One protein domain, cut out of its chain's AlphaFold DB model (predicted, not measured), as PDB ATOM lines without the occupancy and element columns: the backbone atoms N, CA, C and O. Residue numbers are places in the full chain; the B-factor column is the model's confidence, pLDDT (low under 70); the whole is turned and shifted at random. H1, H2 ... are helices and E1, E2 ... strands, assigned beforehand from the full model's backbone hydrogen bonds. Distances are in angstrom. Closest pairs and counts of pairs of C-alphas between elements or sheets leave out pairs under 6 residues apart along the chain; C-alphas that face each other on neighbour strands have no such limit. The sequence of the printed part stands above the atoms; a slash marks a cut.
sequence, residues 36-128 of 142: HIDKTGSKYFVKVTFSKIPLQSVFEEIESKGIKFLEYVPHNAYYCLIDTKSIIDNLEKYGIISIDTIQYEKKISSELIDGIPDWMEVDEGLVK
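What this domain is: This is residues 36 to 128 of the 142 residues of an uncharacterized protein of Bacteroidetes bacterium ADurb.Bin302 (UniProt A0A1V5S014). The model is a small head with a long arm: the head is a strongly twisted sheet of four strands with the short helices H1 and H2 at its side, and the arm, residues 102 to 128, leads away to a small hairpin of E5 with residues 126 to 127. The arm makes the length. The printed part has 93 residues, with two named helices and five named strands in the order E1 H1 E2 E3 H2 E4 E5; the sheet runs E2 E3 E1 E4, antiparallel throughout. The class is mixed, helices and strands, with 44 residues, under half, in named elements. The whole is loose, with a radius of gyration of the C-alphas of 16.9 A, and spans 54 by 28 by 19 A.

How they stand to each other: Start at the inner strand E1, residues 43 to 50, which bends by 53 degrees at residue 46. Beside it find E3, residues 77 to 83, antiparallel at 146 degrees, with N 44 and O 82 at 2.8 A. On E1's other side is the edge strand E4, residues 96 to 101, antiparallel at 142 degrees, with N 47 and O 100 at 2.8 A. The other edge strand, E2, residues 67 to 73, forms a hairpin with E3, with N 68 and O 81 at 2.8 A. H1, residues 56 to 64, is on the sheet but over none of its strands; its closest C-alphas to E2 are Glu 63 and Phe 69, 7.5 A apart. H2, residues 91 to 94, only grazes the sheet. The helices are close but not clearly touching, the closest C-alphas being Val 58 and Tyr 94, 6.8 A apart. E1, H1, E2 and E3, H2, E4 are split strand-helix-strand units, each with another strand between its two strands, and both crossovers are right-handed. In H1 every O i to N i+4 pair is within hydrogen-bond range; H2 is too short for such a pair. E5, residues 121 to 123, pairs with no named strand and is apart from E4.

Where its parts are: Find C-alpha 43 at (12.580, 23.141, 19.110); from there E1 runs 20.6 A to C-alpha 50. E3 is 18.4 A long, E2 15.9 A, E4 14.5 A and H1 12.5 A. H2 and E5 are short, and E5 ends at C-alpha 123, (48.779, 15.200, 25.977).

The domain as a whole: The two C-alphas farthest apart, Lys 93 and Glu 124, are 54.6 A apart. The printed part has no cut. The link E4 to E5, 19 residues, is long. Look for pLDDT under 70 at residues 36 to 42, 84 to 89, 110 to 111 and 113; the mean of the printed part is 79.8.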
ATOM      1  N   HIS A  36       9.170  13.089  26.679       40.03
ATOM      2  CA  HIS A  36      10.522  13.425  27.106       40.03
ATOM      3  C   HIS A  36      11.332  13.653  25.820       40.03
ATOM      4  O   HIS A  36      12.353  13.026  25.563       40.03
ATOM      5  N   ILE A  37      10.809  14.510  24.938       45.25
ATOM      6  CA  ILE A  37      11.567  15.115  23.882       45.25
ATOM      7  C   ILE A  37      12.429  16.091  24.624       45.25
ATOM      8  O   ILE A  37      11.938  16.977  25.328       45.25
ATOM      9  N   ASP A  38      13.715  15.893  24.451       46.88
ATOM     10  CA  ASP A  38      14.736  16.816  24.872       46.88
ATOM     11  C   ASP A  38      14.437  18.188  24.246       46.88
ATOM     12  O   ASP A  38      14.748  18.480  23.088       46.88
ATOM     13  N   LYS A  39      13.695  19.007  24.988       49.94
ATOM     14  CA  LYS A  39      13.236  20.318  24.568       49.94
ATOM     15  C   LYS A  39      14.425  21.254  24.690       49.94
ATOM     16  O   LYS A  39      14.667  21.836  25.744       49.94
ATOM     17  N   THR A  40      15.163  21.461  23.605       52.69
ATOM     18  CA  THR A  40      16.218  22.482  23.580       52.69
ATOM     19  C   THR A  40      15.603  23.866  23.322       52.69
ATOM     20  O   THR A  40      15.812  24.500  22.285       52.69
ATOM     21  N   GLY A  41      14.807  24.371  24.266       63.31
ATOM     22  CA  GLY A  41      14.065  25.628  24.105       63.31
ATOM     23  C   GLY A  41      12.730  25.433  23.379       63.31
ATOM     24  O   GLY A  41      11.855  24.775  23.912       63.31
ATOM     25  N   SER A  42      12.518  26.024  22.201       67.88
ATOM     26  CA  SER A  42      11.252  25.909  21.442       67.88
ATOM     27  C   SER A  42      11.327  24.927  20.268       67.88
ATOM     28  O   SER A  42      10.524  25.017  19.347       67.88
ATOM     29  N   LYS A  43      12.325  24.035  20.245       73.81
ATOM     30  CA  LYS A  43      12.580  23.141  19.110       73.81
ATOM     31  C   LYS A  43      12.850  21.712  19.556       73.81
ATOM     32  O   LYS A  43      13.409  21.494  20.631       73.81
ATOM     33  N   TYR A  44      12.495  20.777  18.687       78.94
ATOM     34  CA  TYR A  44      12.688  19.344  18.846       78.94
ATOM     35  C   TYR A  44      13.686  18.824  17.816       78.94
ATOM     36  O   TYR A  44      13.526  19.100  16.631       78.94
ATOM     37  N   PHE A  45      14.698  18.079  18.265       83.56
ATOM     38  CA  PHE A  45      15.632  17.366  17.393       83.56
ATOM     39  C   PHE A  45      15.133  15.936  17.180       83.56
ATOM     40  O   PHE A  45      15.019  15.168  18.139       83.56
ATOM     41  N   VAL A  46      14.789  15.609  15.937       85.69
ATOM     42  CA  VAL A  46      14.110  14.361  15.568       85.69
ATOM     43  C   VAL A  46      14.698  13.780  14.290       85.69
ATOM     44  O   VAL A  46      15.295  14.497  13.488       85.69
ATOM     45  N   LYS A  47      14.484  12.485  14.079       88.38
ATOM     46  CA  LYS A  47      14.729  11.811  12.808       88.38
ATOM     47  C   LYS A  47      13.406  11.673  12.060       88.38
ATOM     48  O   LYS A  47      12.476  11.065  12.581       88.38
ATOM     49  N   VAL A  48      13.320  12.224  10.858       90.44
ATOM     50  CA  VAL A  48      12.151  12.115   9.977       90.44
ATOM     51  C   VAL A  48      12.471  11.122   8.873       90.44
ATOM     52  O   VAL A  48      13.450  11.315   8.156       90.44
ATOM     53  N   THR A  49      11.656  10.082   8.719       91.88
ATOM     54  CA  THR A  49      11.828   9.063   7.674       91.88
ATOM     55  C   THR A  49      10.755   9.223   6.609       91.88
ATOM     56  O   THR A  49       9.577   9.399   6.930       91.88
ATOM     57  N   PHE A  50      11.150   9.117   5.343       93.94
ATOM     58  CA  PHE A  50      10.257   9.196   4.193       93.94
ATOM     59  C   PHE A  50      10.149   7.848   3.476       93.94
ATOM     60  O   PHE A  50      11.108   7.083   3.389       93.94
ATOM     61  N   SER A  51       8.988   7.575   2.885       93.12
ATOM     62  CA  SER A  51       8.793   6.423   1.988       93.12
ATOM     63  C   SER A  51       9.724   6.477   0.767       93.12
ATOM     64  O   SER A  51      10.254   5.456   0.331       93.12
ATOM     65  N   LYS A  52       9.975   7.682   0.247       94.38
ATOM     66  CA  LYS A  52      10.941   8.005  -0.807       94.38
ATOM     67  C   LYS A  52      11.474   9.414  -0.557       94.38
ATOM     68  O   LYS A  52      10.733  10.247  -0.046       94.38
ATOM     69  N   ILE A  53      12.723   9.693  -0.939       93.88
ATOM     70  CA  ILE A  53      13.286  11.051  -0.859       93.88
ATOM     71  C   ILE A  53      12.364  12.027  -1.620       93.88
ATOM     72  O   ILE A  53      12.114  11.802  -2.812       93.88
ATOM     73  N   PRO A  54      11.838  13.070  -0.951       92.50
ATOM     74  CA  PRO A  54      10.981  14.064  -1.586       92.50
ATOM     75  C   PRO A  54      11.695  14.867  -2.674       92.50
ATOM     76  O   PRO A  54      12.922  14.920  -2.749       92.50
ATOM     77  N   LEU A  55      10.911  15.541  -3.515       95.12
ATOM     78  CA  LEU A  55      11.436  16.559  -4.424       95.12
ATOM     79  C   LEU A  55      11.782  17.839  -3.654       95.12
ATOM     80  O   LEU A  55      11.201  18.118  -2.607       95.12
ATOM     81  N   GLN A  56      12.669  18.657  -4.221       94.25
ATOM     82  CA  GLN A  56      13.105  19.925  -3.625       94.25
ATOM     83  C   GLN A  56      11.937  20.847  -3.231       94.25
ATOM     84  O   GLN A  56      11.930  21.400  -2.137       94.25
ATOM     85  N   SER A  57      10.898  20.939  -4.063       94.88
ATOM     86  CA  SER A  57       9.700  21.737  -3.766       94.88
ATOM     87  C   SER A  57       8.945  21.266  -2.518       94.88
ATOM     88  O   SER A  57       8.356  22.070  -1.800       94.88
ATOM     89  N   VAL A  58       8.970  19.961  -2.238       93.25
ATOM     90  CA  VAL A  58       8.341  19.381  -1.048       93.25
ATOM     91  C   VAL A  58       9.164  19.697   0.196       93.25
ATOM     92  O   VAL A  58       8.585  20.030   1.228       93.25
ATOM     93  N   PHE A  59      10.499  19.654   0.098       93.62
ATOM     94  CA  PHE A  59      11.368  20.115   1.182       93.62
ATOM     95  C   PHE A  59      11.060  21.569   1.544       93.62
ATOM     96  O   PHE A  59      10.809  21.853   2.709       93.62
ATOM     97  N   GLU A  60      10.971  22.461   0.558       93.25
ATOM     98  CA  GLU A  60      10.662  23.881   0.776       93.25
ATOM     99  C   GLU A  60       9.290  24.101   1.438       93.25
ATOM    100  O   GLU A  60       9.167  24.908   2.363       93.25
ATOM    101  N   GLU A  61       8.259  23.351   1.027       91.12
ATOM    102  CA  GLU A  61       6.943  23.410   1.677       91.12
ATOM    103  C   GLU A  61       7.028  22.963   3.144       91.12
ATOM    104  O   GLU A  61       6.469  23.618   4.027       91.12
ATOM    105  N   ILE A  62       7.749  21.875   3.425       89.88
ATOM    106  CA  ILE A  62       7.952  21.374   4.788       89.88
ATOM    107  C   ILE A  62       8.746  22.385   5.636       89.88
ATOM    108  O   ILE A  62       8.378  22.651   6.786       89.88
ATOM    109  N   GLU A  63       9.778  23.010   5.067       90.56
ATOM    110  CA  GLU A  63      10.571  24.035   5.752       90.56
ATOM    111  C   GLU A  63       9.757  25.283   6.082       90.56
ATOM    112  O   GLU A  63       9.858  25.808   7.196       90.56
ATOM    113  N   SER A  64       8.865  25.703   5.179       88.50
ATOM    114  CA  SER A  64       7.937  26.819   5.421       88.50
ATOM    115  C   SER A  64       7.003  26.583   6.617       88.50
ATOM    116  O   SER A  64       6.525  27.536   7.234       88.50
ATOM    117  N   LYS A  65       6.789  25.316   6.993       84.81
ATOM    118  CA  LYS A  65       5.981  24.902   8.151       84.81
ATOM    119  C   LYS A  65       6.791  24.758   9.439       84.81
ATOM    120  O   LYS A  65       6.242  24.393  10.480       84.81
ATOM    121  N   GLY A  66       8.082  25.078   9.403       84.25
ATOM    122  CA  GLY A  66       8.952  25.127  10.577       84.25
ATOM    123  C   GLY A  66       9.677  23.821  10.906       84.25
ATOM    124  O   GLY A  66      10.190  23.689  12.018       84.25
ATOM    125  N   ILE A  67       9.767  22.879   9.957       87.56
ATOM    126  CA  ILE A  67      10.732  21.771  10.032       87.56
ATOM    127  C   ILE A  67      11.994  22.174   9.278       87.56
ATOM    128  O   ILE A  67      11.969  22.281   8.065       87.56
ATOM    129  N   LYS A  68      13.123  22.339   9.958       90.31
ATOM    130  CA  LYS A  68      14.415  22.582   9.309       90.31
ATOM    131  C   LYS A  68      15.172  21.271   9.129       90.31
ATOM    132  O   LYS A  68      15.425  20.595  10.129       90.31
ATOM    133  N   PHE A  69      15.588  20.954   7.908       91.31
ATOM    134  CA  PHE A  69      16.443  19.795   7.640       91.31
ATOM    135  C   PHE A  69      17.897  20.121   8.001       91.31
ATOM    136  O   PHE A  69      18.384  21.222   7.739       91.31
ATOM    137  N   LEU A  70      18.579  19.190   8.668       88.50
ATOM    138  CA  LEU A  70      19.965  19.360   9.106       88.50
ATOM    139  C   LEU A  70      20.913  18.480   8.307       88.50
ATOM    140  O   LEU A  70      21.878  18.980   7.736       88.50
ATOM    141  N   GLU A  71      20.623  17.184   8.265       89.12
ATOM    142  CA  GLU A  71      21.526  16.192   7.699       89.12
ATOM    143  C   GLU A  71      20.745  14.999   7.163       89.12
ATOM    144  O   GLU A  71      19.733  14.600   7.744       89.12
ATOM    145  N   TYR A  72      21.219  14.440   6.051       92.12
ATOM    146  CA  TYR A  72      20.711  13.182   5.526       92.12
ATOM    147  C   TYR A  72      21.258  12.000   6.320       92.12
ATOM    148  O   TYR A  72      22.449  11.921   6.605       92.12
ATOM    149  N   VAL A  73      20.388  11.038   6.596       88.06
ATOM    150  CA  VAL A  73      20.718   9.772   7.241       88.06
ATOM    151  C   VAL A  73      20.229   8.644   6.322       88.06
ATOM    152  O   VAL A  73      19.193   8.799   5.663       88.06
ATOM    153  N   PRO A  74      20.935   7.502   6.236       90.69
ATOM    154  CA  PRO A  74      20.518   6.394   5.383       90.69
ATOM    155  C   PRO A  74      19.049   5.988   5.556       90.69
ATOM    156  O   PRO A  74      18.450   6.171   6.615       90.69
ATOM    157  N   HIS A  75      18.498   5.366   4.509       92.81
ATOM    158  CA  HIS A  75      17.104   4.902   4.439       92.81
ATOM    159  C   HIS A  75      16.068   6.028   4.335       92.81
ATOM    160  O   HIS A  75      15.022   5.982   4.977       92.81
ATOM    161  N   ASN A  76      16.338   7.013   3.470       94.69
ATOM    162  CA  ASN A  76      15.430   8.131   3.184       94.69
ATOM    163  C   ASN A  76      15.060   8.920   4.448       94.69
ATOM    164  O   ASN A  76      13.917   9.357   4.594       94.69
ATOM    165  N   ALA A  77      16.009   9.070   5.370       93.12
ATOM    166  CA  ALA A  77      15.792   9.738   6.635       93.12
ATOM    167  C   ALA A  77      16.613  11.023   6.725       93.12
ATOM    168  O   ALA A  77      17.634  11.184   6.064       93.12
ATOM    169  N   TYR A  78      16.154  11.947   7.555       93.88
ATOM    170  CA  TYR A  78      16.861  13.183   7.839       93.88
ATOM    171  C   TYR A  78      16.793  13.496   9.323       93.88
ATOM    172  O   TYR A  78      15.757  13.303   9.963       93.88
ATOM    173  N   TYR A  79      17.880  14.032   9.861       90.06
ATOM    174  CA  TYR A  79      17.823  14.751  11.119       90.06
ATOM    175  C   TYR A  79      17.235  16.136  10.887       90.06
ATOM    176  O   TYR A  79      17.656  16.867   9.990       90.06
ATOM    177  N   CYS A  80      16.252  16.490  11.709       88.75
ATOM    178  CA  CYS A  80      15.467  17.704  11.562       88.75
ATOM    179  C   CYS A  80      15.300  18.432  12.897       88.75
ATOM    180  O   CYS A  80      15.286  17.825  13.970       88.75
ATOM    181  N   LEU A  81      15.101  19.747  12.812       87.19
ATOM    182  CA  LEU A  81      14.601  20.571  13.908       87.19
ATOM    183  C   LEU A  81      13.158  20.974  13.634       87.19
ATOM    184  O   LEU A  81      12.905  21.662  12.653       87.19
ATOM    185  N   ILE A  82      12.237  20.619  14.523       85.12
ATOM    186  CA  ILE A  82      10.823  21.013  14.427       85.12
ATOM    187  C   ILE A  82      10.531  22.076  15.484       85.12
ATOM    188  O   ILE A  82      10.886  21.886  16.648       85.12
ATOM    189  N   ASP A  83       9.912  23.198  15.109       78.50
ATOM    190  CA  ASP A  83       9.433  24.172  16.098       78.50
ATOM    191  C   ASP A  83       8.241  23.598  16.879       78.50
ATOM    192  O   ASP A  83       7.317  23.027  16.313       78.50
ATOM    193  N   THR A  84       8.225  23.788  18.196       67.62
ATOM    194  CA  THR A  84       7.097  23.434  19.078       67.62
ATOM    195  C   THR A  84       5.753  24.014  18.633       67.62
ATOM    196  O   THR A  84       4.712  23.478  18.999       67.62
ATOM    197  N   LYS A  85       5.767  25.122  17.882       66.62
ATOM    198  CA  LYS A  85       4.565  25.777  17.350       66.62
ATOM    199  C   LYS A  85       4.192  25.322  15.939       66.62
ATOM    200  O   LYS A  85       3.169  25.769  15.425       66.62
ATOM    201  N   SER A  86       5.013  24.490  15.303       67.62
ATOM    202  CA  SER A  86       4.724  23.955  13.977       67.62
ATOM    203  C   SER A  86       3.499  23.054  14.047       67.62
ATOM    204  O   SER A  86       3.542  21.962  14.606       67.62
ATOM    205  N   ILE A  87       2.403  23.522  13.458       57.56
ATOM    206  CA  ILE A  87       1.216  22.709  13.212       57.56
ATOM    207  C   ILE A  87       1.444  22.025  11.872       57.56
ATOM    208  O   ILE A  87       1.485  22.686  10.831       57.56
ATOM    209  N   ILE A  88       1.649  20.710  11.895       63.47
ATOM    210  CA  ILE A  88       1.848  19.946  10.667       63.47
ATOM    211  C   ILE A  88       0.778  18.880  10.582       63.47
ATOM    212  O   ILE A  88       0.976  17.714  10.916       63.47
ATOM    213  N   ASP A  89      -0.372  19.320  10.101       66.62
ATOM    214  CA  ASP A  89      -1.452  18.421   9.757       66.62
ATOM    215  C   ASP A  89      -1.094  17.668   8.468       66.62
ATOM    216  O   ASP A  89      -0.532  18.237   7.523       66.62
ATOM    217  N   ASN A  90      -1.447  16.383   8.425       71.00
ATOM    218  CA  ASN A  90      -1.303  15.506   7.259       71.00
ATOM    219  C   ASN A  90       0.141  15.344   6.753       71.00
ATOM    220  O   ASN A  90       0.391  15.437   5.552       71.00
ATOM    221  N   LEU A  91       1.091  15.058   7.653       77.50
ATOM    222  CA  LEU A  91       2.490  14.737   7.319       77.50
ATOM    223  C   LEU A  91       2.631  13.631   6.257       77.50
ATOM    224  O   LEU A  91       3.539  13.677   5.428       77.50
ATOM    225  N   GLU A  92       1.696  12.682   6.234       79.88
ATOM    226  CA  GLU A  92       1.645  11.586   5.259       79.88
ATOM    227  C   GLU A  92       1.593  12.080   3.806       79.88
ATOM    228  O   GLU A  92       2.156  11.439   2.917       79.88
ATOM    229  N   LYS A  93       1.003  13.260   3.545       86.25
ATOM    230  CA  LYS A  93       0.943  13.843   2.192       86.25
ATOM    231  C   LYS A  93       2.329  14.167   1.628       86.25
ATOM    232  O   LYS A  93       2.499  14.265   0.417       86.25
ATOM    233  N   TYR A  94       3.310  14.344   2.511       87.69
ATOM    234  CA  TYR A  94       4.709  14.577   2.166       87.69
ATOM    235  C   TYR A  94       5.514  13.284   2.033       87.69
ATOM    236  O   TYR A  94       6.728  13.327   1.842       87.69
ATOM    237  N   GLY A  95       4.861  12.128   2.169       88.12
ATOM    238  CA  GLY A  95       5.515  10.829   2.176       88.12
ATOM    239  C   GLY A  95       6.288  10.539   3.462       88.12
ATOM    240  O   GLY A  95       7.089   9.604   3.452       88.12
ATOM    241  N   ILE A  96       6.070  11.306   4.539       89.44
ATOM    242  CA  ILE A  96       6.654  11.051   5.864       89.44
ATOM    243  C   ILE A  96       5.979   9.820   6.462       89.44
ATOM    244  O   ILE A  96       4.755   9.767   6.557       89.44
ATOM    245  N   ILE A  97       6.792   8.847   6.867       88.94
ATOM    246  CA  ILE A  97       6.337   7.577   7.445       88.94
ATOM    247  C   ILE A  97       6.672   7.447   8.933       88.94
ATOM    248  O   ILE A  97       6.001   6.697   9.635       88.94
ATOM    249  N   SER A  98       7.685   8.164   9.432       84.69
ATOM    250  CA  SER A  98       7.987   8.219  10.867       84.69
ATOM    251  C   SER A  98       8.631   9.541  11.274       84.69
ATOM    252  O   SER A  98       9.324  10.187  10.481       84.69
ATOM    253  N   ILE A  99       8.407   9.921  12.533       86.38
ATOM    254  CA  ILE A  99       9.137  10.979  13.230       86.38
ATOM    255  C   ILE A  99       9.561  10.410  14.581       86.38
ATOM    256  O   ILE A  99       8.728  10.200  15.460       86.38
ATOM    257  N   ASP A 100      10.857  10.169  14.732       83.88
ATOM    258  CA  ASP A 100      11.430   9.515  15.902       83.88
ATOM    259  C   ASP A 100      12.248  10.515  16.724       83.88
ATOM    260  O   ASP A 100      13.063  11.273  16.189       83.88
ATOM    261  N   THR A 101      12.077  10.506  18.046       80.44
ATOM    262  CA  THR A 101      12.986  11.231  18.937       80.44
ATOM    263  C   THR A 101      14.333  10.522  18.996       80.44
ATOM    264  O   THR A 101      14.429   9.295  18.956       80.44
ATOM    265  N   ILE A 102      15.401  11.308  19.095       77.38
ATOM    266  CA  ILE A 102      16.757  10.773  19.188       77.38
ATOM    267  C   ILE A 102      17.157  10.781  20.659       77.38
ATOM    268  O   ILE A 102      17.191  11.840  21.292       77.38
ATOM    269  N   GLN A 103      17.426   9.591  21.198       72.94
ATOM    270  CA  GLN A 103      17.920   9.412  22.564       72.94
ATOM    271  C   GLN A 103      19.273  10.109  22.740       72.94
ATOM    272  O   GLN A 103      20.045  10.196  21.785       72.94
ATOM    273  N   TYR A 104      19.551  10.624  23.939       70.50
ATOM    274  CA  TYR A 104      20.749  11.423  24.222       70.50
ATOM    275  C   TYR A 104      22.041  10.684  23.859       70.50
ATOM    276  O   TYR A 104      22.915  11.248  23.206       70.50
ATOM    277  N   GLU A 105      22.100   9.396  24.178       71.44
ATOM    278  CA  GLU A 105      23.234   8.509  23.922       71.44
ATOM    279  C   GLU A 105      23.528   8.393  22.421       71.44
ATOM    280  O   GLU A 105      24.667   8.204  22.025       71.44
ATOM    281  N   LYS A 106      22.510   8.566  21.568       72.69
ATOM    282  CA  LYS A 106      22.634   8.524  20.102       72.69
ATOM    283  C   LYS A 106      22.915   9.890  19.472       72.69
ATOM    284  O   LYS A 106      23.023   9.977  18.251       72.69
ATOM    285  N   LYS A 107      22.974  10.964  20.270       75.06
ATOM    286  CA  LYS A 107      23.390  12.308  19.817       75.06
ATOM    287  C   LYS A 107      24.902  12.499  19.894       75.06
ATOM    288  O   LYS A 107      25.415  13.485  19.372       75.06
ATOM    289  N   ILE A 108      25.582  11.593  20.586       74.81
ATOM    290  CA  ILE A 108      27.029  11.547  20.741       74.81
ATOM    291  C   ILE A 108      27.526  10.361  19.905       74.81
ATOM    292  O   ILE A 108      26.813   9.369  19.749       74.81
ATOM    293  N   SER A 109      28.710  10.488  19.309       71.75
ATOM    294  CA  SER A 109      29.296   9.395  18.539       71.75
ATOM    295  C   SER A 109      29.571   8.197  19.457       71.75
ATOM    296  O   SER A 109      29.908   8.373  20.631       71.75
ATOM    297  N   SER A 110      29.404   6.976  18.946       67.69
ATOM    298  CA  SER A 110      29.577   5.752  19.744       67.69
ATOM    299  C   SER A 110      30.964   5.645  20.378       67.69
ATOM    300  O   SER A 110      31.098   5.116  21.474       67.69
ATOM    301  N   GLU A 111      31.978   6.206  19.722       68.88
ATOM    302  CA  GLU A 111      33.371   6.233  20.172       68.88
ATOM    303  C   GLU A 111      33.582   7.058  21.445       68.88
ATOM    304  O   GLU A 111      34.615   6.908  22.082       68.88
ATOM    305  N   LEU A 112      32.634   7.933  21.800       71.69
ATOM    306  CA  LEU A 112      32.691   8.787  22.989       71.69
ATOM    307  C   LEU A 112      31.806   8.271  24.138       71.69
ATOM    308  O   LEU A 112      31.830   8.846  25.226       71.69
ATOM    309  N   ILE A 113      31.002   7.226  23.909       69.81
ATOM    310  CA  ILE A 113      30.096   6.660  24.924       69.81
ATOM    311  C   ILE A 113      30.884   5.830  25.945       69.81
ATOM    312  O   ILE A 113      30.633   5.937  27.144       69.81
ATOM    313  N   ASP A 114      31.862   5.055  25.474       72.69
ATOM    314  CA  ASP A 114      32.653   4.130  26.299       72.69
ATOM    315  C   ASP A 114      33.922   4.771  26.894       72.69
ATOM    316  O   ASP A 114      34.762   4.088  27.481       72.69
ATOM    317  N   GLY A 115      34.062   6.093  26.770       72.75
ATOM    318  CA  GLY A 115      35.227   6.858  27.211       72.75
ATOM    319  C   GLY A 115      35.909   7.588  26.059       72.75
ATOM    320  O   GLY A 115      35.407   7.631  24.941       72.75
ATOM    321  N   ILE A 116      37.048   8.209  26.348       74.38
ATOM    322  CA  ILE A 116      37.864   8.887  25.340       74.38
ATOM    323  C   ILE A 116      38.876   7.860  24.823       74.38
ATOM    324  O   ILE A 116      39.656   7.355  25.629       74.38
ATOM    325  N   PRO A 117      38.887   7.538  23.518       74.75
ATOM    326  CA  PRO A 117      39.877   6.626  22.962       74.75
ATOM    327  C   PRO A 117      41.301   7.180  23.093       74.75
ATOM    328  O   PRO A 117      41.508   8.370  22.855       74.75
ATOM    329  N   ASP A 118      42.285   6.310  23.337       77.25
ATOM    330  CA  ASP A 118      43.699   6.692  23.512       77.25
ATOM    331  C   ASP A 118      44.247   7.551  22.357       77.25
ATOM    332  O   ASP A 118      45.053   8.450  22.552       77.25
ATOM    333  N   TRP A 119      43.778   7.318  21.126       76.50
ATOM    334  CA  TRP A 119      44.205   8.078  19.943       76.50
ATOM    335  C   TRP A 119      43.674   9.522  19.895       76.50
ATOM    336  O   TRP A 119      44.100  10.304  19.043       76.50
ATOM    337  N   MET A 120      42.716   9.869  20.755       74.56
ATOM    338  CA  MET A 120      42.118  11.204  20.860       74.56
ATOM    339  C   MET A 120      42.819  12.069  21.924       74.56
ATOM    340  O   MET A 120      42.646  13.296  21.926       74.56
ATOM    341  N   GLU A 121      43.614  11.445  22.797       74.94
ATOM    342  CA  GLU A 121      44.477  12.108  23.770       74.94
ATOM    343  C   GLU A 121      45.708  12.685  23.053       74.94
ATOM    344  O   GLU A 121      46.409  12.000  22.308       74.94
ATOM    345  N   VAL A 122      45.923  13.992  23.204       76.44
ATOM    346  CA  VAL A 122      47.029  14.723  22.562       76.44
ATOM    347  C   VAL A 122      48.176  14.967  23.542       76.44
ATOM    348  O   VAL A 122      49.323  14.993  23.113       76.44
ATOM    349  N   ASP A 123      47.862  15.092  24.832       73.25
ATOM    350  CA  ASP A 123      48.779  15.200  25.977       73.25
ATOM    351  C   ASP A 123      48.063  14.630  27.221       73.25
ATOM    352  O   ASP A 123      46.844  14.473  27.175       73.25
ATOM    353  N   GLU A 124      48.774  14.377  28.333       77.06
ATOM    354  CA  GLU A 124      48.180  13.868  29.589       77.06
ATOM    355  C   GLU A 124      46.915  14.650  29.992       77.06
ATOM    356  O   GLU A 124      46.968  15.811  30.411       77.06
ATOM    357  N   GLY A 125      45.759  13.996  29.865       70.62
ATOM    358  CA  GLY A 125      44.450  14.547  30.206       70.62
ATOM    359  C   GLY A 125      43.883  15.579  29.222       70.62
ATOM    360  O   GLY A 125      42.857  16.196  29.526       70.62
ATOM    361  N   LEU A 126      44.505  15.791  28.055       75.31
ATOM    362  CA  LEU A 126      44.051  16.731  27.026       75.31
ATOM    363  C   LEU A 126      43.592  16.005  25.766       75.31
ATOM    364  O   LEU A 126      44.314  15.208  25.180       75.31
ATOM    365  N   VAL A 127      42.401  16.360  25.285       78.00
ATOM    366  CA  VAL A 127      41.770  15.708  24.132       78.00
ATOM    367  C   VAL A 127      41.445  16.703  23.034       78.00
ATOM    368  O   VAL A 127      41.012  17.833  23.293       78.00
ATOM    369  N   LYS A 128      41.617  16.281  21.780       72.06
ATOM    370  CA  LYS A 128      41.246  17.106  20.627       72.06
ATOM    371  C   LYS A 128      39.831  16.787  20.171       72.06
ATOM    372  O   LYS A 128      39.586  15.802  19.484       72.06
TER     373      LYS A 128